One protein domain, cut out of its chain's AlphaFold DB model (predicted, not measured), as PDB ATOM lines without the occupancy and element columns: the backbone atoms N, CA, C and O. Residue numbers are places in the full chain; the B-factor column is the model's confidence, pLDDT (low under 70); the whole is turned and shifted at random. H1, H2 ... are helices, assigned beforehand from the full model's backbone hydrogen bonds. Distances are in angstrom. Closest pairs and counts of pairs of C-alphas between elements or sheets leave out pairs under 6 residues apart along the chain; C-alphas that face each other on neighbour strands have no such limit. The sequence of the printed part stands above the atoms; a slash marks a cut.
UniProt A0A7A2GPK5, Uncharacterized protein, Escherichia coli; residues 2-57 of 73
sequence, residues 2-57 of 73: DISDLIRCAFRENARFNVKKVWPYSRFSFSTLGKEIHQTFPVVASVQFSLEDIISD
ATOM      1  N   ASP A   2      24.330 -34.459  20.170       90.94
ATOM      2  CA  ASP A   2      24.779 -33.549  21.243       90.94
ATOM      3  C   ASP A   2      24.685 -34.126  22.668       90.94
ATOM      4  O   ASP A   2      25.608 -33.942  23.458       90.94
ATOM      5  N   ILE A   3      23.634 -34.893  22.988       96.25
ATOM      6  CA  ILE A   3      23.525 -35.585  24.290       96.25
ATOM      7  C   ILE A   3      24.645 -36.620  24.448       96.25
ATOM      8  O   ILE A   3      25.286 -36.692  25.496       96.25
ATOM      9  N   SER A   4      24.926 -37.395  23.396       97.50
ATOM     10  CA  SER A   4      26.021 -38.366  23.407       97.50
ATOM     11  C   SER A   4      27.368 -37.675  23.631       97.50
ATOM     12  O   SER A   4      28.184 -38.180  24.392       97.50
ATOM     13  N   ASP A   5      27.596 -36.508  23.021       98.12
ATOM     14  CA  ASP A   5      28.821 -35.730  23.222       98.12
ATOM     15  C   ASP A   5      28.952 -35.200  24.657       98.12
ATOM     16  O   ASP A   5      30.062 -35.207  25.193       98.12
ATOM     17  N   LEU A   6      27.849 -34.795  25.300       98.44
ATOM     18  CA  LEU A   6      27.842 -34.409  26.714       98.44
ATOM     19  C   LEU A   6      28.209 -35.591  27.614       98.44
ATOM     20  O   LEU A   6      29.096 -35.458  28.458       98.44
ATOM     21  N   ILE A   7      27.591 -36.759  27.404       98.19
ATOM     22  CA  ILE A   7      27.917 -37.980  28.159       98.19
ATOM     23  C   ILE A   7      29.398 -38.332  27.951       98.19
ATOM     24  O   ILE A   7      30.138 -38.505  28.916       98.19
ATOM     25  N   ARG A   8      29.881 -38.330  26.707       98.50
ATOM     26  CA  ARG A   8      31.301 -38.541  26.383       98.50
ATOM     27  C   ARG A   8      32.229 -37.526  27.048       98.50
ATOM     28  O   ARG A   8      33.333 -37.882  27.454       98.50
ATOM     29  N   CYS A   9      31.793 -36.282  27.222       98.38
ATOM     30  CA  CYS A   9      32.550 -35.273  27.958       98.38
ATOM     31  C   CYS A   9      32.665 -35.613  29.454       98.38
ATOM     32  O   CYS A   9      33.749 -35.476  30.030       98.38
ATOM     33  N   ALA A  10      31.594 -36.125  30.072       98.44
ATOM     34  CA  ALA A  10      31.615 -36.605  31.455       98.44
ATOM     35  C   ALA A  10      32.606 -37.772  31.641       98.44
ATOM     36  O   ALA A  10      33.325 -37.829  32.641       98.44
ATOM     37  N   PHE A  11      32.735 -38.633  30.626       98.31
ATOM     38  CA  PHE A  11      33.719 -39.726  30.565       98.31
ATOM     39  C   PHE A  11      35.066 -39.346  29.928       98.31
ATOM     40  O   PHE A  11      35.937 -40.196  29.750       98.31
ATOM     41  N   ARG A  12      35.293 -38.046  29.696       97.62
ATOM     42  CA  ARG A  12      36.574 -37.458  29.267       97.62
ATOM     43  C   ARG A  12      37.044 -37.860  27.861       97.62
ATOM     44  O   ARG A  12      38.239 -37.789  27.588       97.62
ATOM     45  N   GLU A  13      36.135 -38.234  26.968       98.00
ATOM     46  CA  GLU A  13      36.454 -38.509  25.557       98.00
ATOM     47  C   GLU A  13      36.489 -37.238  24.699       98.00
ATOM     48  O   GLU A  13      37.070 -37.224  23.618       98.00
ATOM     49  N   ASN A  14      35.885 -36.149  25.179       97.38
ATOM     50  CA  ASN A  14      35.961 -34.829  24.558       97.38
ATOM     51  C   ASN A  14      35.874 -33.710  25.620       97.38
ATOM     52  O   ASN A  14      35.820 -33.975  26.824       97.38
ATOM     53  N   ALA A  15      35.885 -32.453  25.169       96.88
ATOM     54  CA  ALA A  15      35.794 -31.263  26.022       96.88
ATOM     55  C   ALA A  15      34.709 -30.268  25.563       96.88
ATOM     56  O   ALA A  15      34.821 -29.072  25.813       96.88
ATOM     57  N   ARG A  16      33.676 -30.749  24.861       97.50
ATOM     58  CA  ARG A  16      32.670 -29.896  24.207       97.50
ATOM     59  C   ARG A  16      31.692 -29.241  25.192       97.50
ATOM     60  O   ARG A  16      31.108 -28.212  24.869       97.50
ATOM     61  N   PHE A  17      31.534 -29.814  26.386       97.88
ATOM     62  CA  PHE A  17      30.610 -29.336  27.415       97.88
ATOM     63  C   PHE A  17      31.319 -29.126  28.756       97.88
ATOM     64  O   PHE A  17      32.251 -29.847  29.114       97.88
ATOM     65  N   ASN A  18      30.848 -28.152  29.534       97.12
ATOM     66  CA  ASN A  18      31.246 -28.012  30.929       97.12
ATOM     67  C   ASN A  18      30.290 -28.831  31.806       97.12
ATOM     68  O   ASN A  18      29.261 -28.326  32.238       97.12
ATOM     69  N   VAL A  19      30.622 -30.106  31.997       97.88
ATOM     70  CA  VAL A  19      29.831 -31.104  32.735       97.88
ATOM     71  C   VAL A  19      30.706 -31.755  33.802       97.88
ATOM     72  O   VAL A  19      31.933 -31.831  33.637       97.88
ATOM     73  N   LYS A  20      30.111 -32.250  34.891       97.94
ATOM     74  CA  LYS A  20      30.829 -33.043  35.888       97.94
ATOM     75  C   LYS A  20      31.479 -34.254  35.217       97.94
ATOM     76  O   LYS A  20      30.857 -34.981  34.450       97.94
ATOM     77  N   LYS A  21      32.758 -34.471  35.520       98.44
ATOM     78  CA  LYS A  21      33.557 -35.566  34.953       98.44
ATOM     79  C   LYS A  21      33.784 -36.669  35.973       98.44
ATOM     80  O   LYS A  21      33.775 -36.420  37.179       98.44
ATOM     81  N   VAL A  22      34.035 -37.873  35.476       97.94
ATOM     82  CA  VAL A  22      34.537 -38.991  36.279       97.94
ATOM     83  C   VAL A  22      35.949 -38.691  36.802       97.94
ATOM     84  O   VAL A  22      36.770 -38.077  36.106       97.94
ATOM     85  N   TRP A  23      36.232 -39.139  38.027       97.56
ATOM     86  CA  TRP A  23      37.503 -38.938  38.728       97.56
ATOM     87  C   TRP A  23      37.856 -40.159  39.590       97.56
ATOM     88  O   TRP A  23      36.935 -40.841  40.044       97.56
ATOM     89  N   PRO A  24      39.155 -40.417  39.853       97.56
ATOM     90  CA  PRO A  24      39.579 -41.418  40.830       97.56
ATOM     91  C   PRO A  24      39.012 -41.127  42.219       97.56
ATOM     92  O   PRO A  24      38.784 -39.961  42.556       97.56
ATOM     93  N   TYR A  25      38.848 -42.170  43.030       97.62
ATOM     94  CA  TYR A  25      38.434 -42.071  44.437       97.62
ATOM     95  C   TYR A  25      37.151 -41.258  44.648       97.62
ATOM     96  O   TYR A  25      36.972 -40.581  45.662       97.62
ATOM     97  N   SER A  26      36.258 -41.281  43.661       97.56
ATOM     98  CA  SER A  26      35.053 -40.467  43.652       97.56
ATOM     99  C   SER A  26      33.854 -41.266  43.171       97.56
ATOM    100  O   SER A  26      33.965 -42.189  42.360       97.56
ATOM    101  N   ARG A  27      32.682 -40.863  43.663       97.81
ATOM    102  CA  ARG A  27      31.396 -41.309  43.143       97.81
ATOM    103  C   ARG A  27      31.001 -40.428  41.962       97.81
ATOM    104  O   ARG A  27      30.788 -39.221  42.117       97.81
ATOM    105  N   PHE A  28      30.820 -41.043  40.803       98.44
ATOM    106  CA  PHE A  28      30.139 -40.428  39.676       98.44
ATOM    107  C   PHE A  28      28.649 -40.755  39.752       98.44
ATOM    108  O   PHE A  28      28.273 -41.925  39.750       98.44
ATOM    109  N   SER A  29      27.815 -39.718  39.864       98.25
ATOM    110  CA  SER A  29      26.384 -39.888  40.105       98.25
ATOM    111  C   SER A  29      25.562 -39.676  38.843       98.25
ATOM    112  O   SER A  29      25.594 -38.588  38.260       98.25
ATOM    113  N   PHE A  30      24.781 -40.683  38.462       98.38
ATOM    114  CA  PHE A  30      23.940 -40.611  37.267       98.38
ATOM    115  C   PHE A  30      22.734 -39.690  37.452       98.38
ATOM    116  O   PHE A  30      22.303 -39.054  36.495       98.38
ATOM    117  N   SER A  31      22.248 -39.502  38.682       98.06
ATOM    118  CA  SER A  31      21.221 -38.488  38.959       98.06
ATOM    119  C   SER A  31      21.742 -37.065  38.715       98.06
ATOM    120  O   SER A  31      21.027 -36.216  38.183       98.06
ATOM    121  N   THR A  32      23.019 -36.807  39.029       98.25
ATOM    122  CA  THR A  32      23.670 -35.529  38.705       98.25
ATOM    123  C   THR A  32      23.848 -35.374  37.197       98.25
ATOM    124  O   THR A  32      23.521 -34.317  36.668       98.25
ATOM    125  N   LEU A  33      24.294 -36.426  36.501       98.50
ATOM    126  CA  LEU A  33      24.411 -36.407  35.041       98.50
ATOM    127  C   LEU A  33      23.054 -36.130  34.373       98.50
ATOM    128  O   LEU A  33      22.974 -35.293  33.480       98.50
ATOM    129  N   GLY A  34      21.980 -36.778  34.835       98.38
ATOM    130  CA  GLY A  34      20.618 -36.523  34.362       98.38
ATOM    131  C   GLY A  34      20.209 -35.063  34.552       98.38
ATOM    132  O   GLY A  34      19.733 -34.426  33.616       98.38
ATOM    133  N   LYS A  35      20.488 -34.483  35.727       98.31
ATOM    134  CA  LYS A  35      20.272 -33.050  35.972       98.31
ATOM    135  C   LYS A  35      21.046 -32.168  34.984       98.31
ATOM    136  O   LYS A  35      20.464 -31.234  34.441       98.31
ATOM    137  N   GLU A  36      22.325 -32.448  34.737       98.44
ATOM    138  CA  GLU A  36      23.144 -31.677  33.789       98.44
ATOM    139  C   GLU A  36      22.641 -31.810  32.341       98.44
ATOM    140  O   GLU A  36      22.654 -30.825  31.596       98.44
ATOM    141  N   ILE A  37      22.123 -32.983  31.952       98.19
ATOM    142  CA  ILE A  37      21.448 -33.186  30.663       98.19
ATOM    143  C   ILE A  37      20.203 -32.303  30.569       98.19
ATOM    144  O   ILE A  37      20.092 -31.553  29.605       98.19
ATOM    145  N   HIS A  38      19.309 -32.319  31.561       97.94
ATOM    146  CA  HIS A  38      18.101 -31.480  31.540       97.94
ATOM    147  C   HIS A  38      18.424 -29.980  31.528       97.94
ATOM    148  O   HIS A  38      17.751 -29.205  30.855       97.94
ATOM    149  N   GLN A  39      19.475 -29.559  32.240       97.69
ATOM    150  CA  GLN A  39      19.934 -28.167  32.231       97.69
ATOM    151  C   GLN A  39      20.499 -27.745  30.871       97.69
ATOM    152  O   GLN A  39      20.289 -26.612  30.446       97.69
ATOM    153  N   THR A  40      21.215 -28.645  30.193       97.94
ATOM    154  CA  THR A  40      21.845 -28.354  28.897       97.94
ATOM    155  C   THR A  40      20.862 -28.492  27.733       97.94
ATOM    156  O   THR A  40      20.947 -27.747  26.759       97.94
ATOM    157  N   PHE A  41      19.907 -29.416  27.836       96.56
ATOM    158  CA  PHE A  41      18.927 -29.737  26.803       96.56
ATOM    159  C   PHE A  41      17.500 -29.662  27.375       96.56
ATOM    160  O   PHE A  41      16.906 -30.699  27.673       96.56
ATOM    161  N   PRO A  42      16.903 -28.458  27.483       95.44
ATOM    162  CA  PRO A  42      15.588 -28.267  28.108       95.44
ATOM    163  C   PRO A  42      14.427 -29.010  27.433       95.44
ATOM    164  O   PRO A  42      13.378 -29.190  28.039       95.44
ATOM    165  N   VAL A  43      14.599 -29.434  26.175       94.12
ATOM    166  CA  VAL A  43      13.615 -30.239  25.430       94.12
ATOM    167  C   VAL A  43      13.525 -31.685  25.936       94.12
ATOM    168  O   VAL A  43      12.548 -32.378  25.665       94.12
ATOM    169  N   VAL A  44      14.535 -32.165  26.667       95.31
ATOM    170  CA  VAL A  44      14.554 -33.522  27.215       95.31
ATOM    171  C   VAL A  44      13.677 -33.563  28.462       95.31
ATOM    172  O   VAL A  44      14.054 -33.030  29.505       95.31
ATOM    173  N   ALA A  45      12.517 -34.213  28.360       94.94
ATOM    174  CA  ALA A  45      11.569 -34.329  29.468       94.94
ATOM    175  C   ALA A  45      11.995 -35.368  30.519       94.94
ATOM    176  O   ALA A  45      11.823 -35.142  31.715       94.94
ATOM    177  N   SER A  46      12.574 -36.491  30.086       95.56
ATOM    178  CA  SER A  46      13.017 -37.584  30.957       95.56
ATOM    179  C   SER A  46      14.262 -38.264  30.386       95.56
ATOM    180  O   SER A  46      14.480 -38.255  29.175       95.56
ATOM    181  N   VAL A  47      15.081 -38.843  31.266       96.75
ATOM    182  CA  VAL A  47      16.254 -39.649  30.916       96.75
ATOM    183  C   VAL A  47      16.280 -40.877  31.811       96.75
ATOM    184  O   VAL A  47      16.167 -40.766  33.031       96.75
ATOM    185  N   GLN A  48      16.488 -42.043  31.206       97.31
ATOM    186  CA  GLN A  48      16.744 -43.286  31.919       97.31
ATOM    187  C   GLN A  48      18.169 -43.753  31.630       97.31
ATOM    188  O   GLN A  48      18.638 -43.688  30.495       97.31
ATOM    189  N   PHE A  49      18.850 -44.233  32.666       97.69
ATOM    190  CA  PHE A  49      20.183 -44.812  32.552       97.69
ATOM    191  C   PHE A  49      20.116 -46.318  32.790       97.69
ATOM    192  O   PHE A  49      19.355 -46.786  33.634       97.69
ATOM    193  N   SER A  50      20.929 -47.069  32.050       97.19
ATOM    194  CA  SER A  50      21.091 -48.517  32.224       97.19
ATOM    195  C   SER A  50      22.047 -48.884  33.363       97.19
ATOM    196  O   SER A  50      22.132 -50.052  33.733       97.19
ATOM    197  N   LEU A  51      22.778 -47.903  33.900       96.94
ATOM    198  CA  LEU A  51      23.767 -48.066  34.960       96.94
ATOM    199  C   LEU A  51      23.377 -47.255  36.198       96.94
ATOM    200  O   LEU A  51      22.737 -46.207  36.099       96.94
ATOM    201  N   GLU A  52      23.832 -47.729  37.354       97.25
ATOM    202  CA  GLU A  52      23.807 -46.984  38.613       97.25
ATOM    203  C   GLU A  52      25.074 -46.126  38.787       97.25
ATOM    204  O   GLU A  52      25.981 -46.125  37.951       97.25
ATOM    205  N   ASP A  53      25.146 -45.385  39.898       98.25
ATOM    206  CA  ASP A  53      26.324 -44.607  40.285       98.25
ATOM    207  C   ASP A  53      27.616 -45.448  40.262       98.25
ATOM    208  O   ASP A  53      27.674 -46.559  40.784       98.25
ATOM    209  N   ILE A  54      28.696 -44.866  39.739       98.00
ATOM    210  CA  ILE A  54      30.014 -45.513  39.686       98.00
ATOM    211  C   ILE A  54      30.846 -45.043  40.877       98.00
ATOM    212  O   ILE A  54      31.055 -43.840  41.047       98.00
ATOM    213  N   ILE A  55      31.380 -45.975  41.667       97.75
ATOM    214  CA  ILE A  55      32.381 -45.690  42.704       97.75
ATOM    215  C   ILE A  55      33.746 -46.074  42.145       97.75
ATOM    216  O   ILE A  55      34.020 -47.249  41.916       97.75
ATOM    217  N   SER A  56      34.585 -45.073  41.896       95.88
ATOM    218  CA  SER A  56      35.911 -45.293  41.320       95.88
ATOM    219  C   SER A  56      36.948 -45.480  42.420       95.88
ATOM    220  O   SER A  56      36.986 -44.697  43.369       95.88
ATOM    221  N   ASP A  57      37.817 -46.474  42.253       94.44
ATOM    222  CA  ASP A  57      39.101 -46.554  42.954       94.44
ATOM    223  C   ASP A  57      40.126 -45.652  42.215       94.44
ATOM    224  O   ASP A  57      39.759 -44.593  41.700       94.44
TER     225      ASP A  57
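This is residues 2 to 57 of the 73 residues of an uncharacterized protein of Escherichia coli (UniProt A0A7A2GPK5). Little regular structure is here: two short helices, H2 and H1, set at a steep angle amid long loops, with the stretch after H2 folding back past it to pair briefly with residues just before it. The printed part has 56 residues, with two named helices, H1 then H2, and no named strand; the class is all helix, with 20 residues in named elements. It is compact, with a radius of gyration of the C-alphas of 11.1 A, yet elongated, spanning 35 by 23 by 16 A.

Start at H2, residues 30 to 40; it only just touches H1, residues 2 to 10, with 3 pairs of C-alphas within 8 A. The closest C-alphas are those of Ile 3 and Ile 37, 7.1 A apart. The helices run opposite ways at a steep tilt of 47 degrees. Look at residues 27 to 28, which pair antiparallel with residues 54 to 55. In H1 and H2 every O i to N i+4 pair is within hydrogen-bond range.

Find C-alpha 30 at (23.940, -40.611, 37.267); H2 runs 15.0 A to C-alpha 40. H1 runs 12.7 A from C-alpha 2 at (24.779, -33.549, 21.243) to C-alpha 10.

The C-alphas farthest apart, those of Val 43 and Asp 57, are 35.0 A apart. H1 to H2 is a long link. The printed part has no cut, and no printed residue is under pLDDT 70.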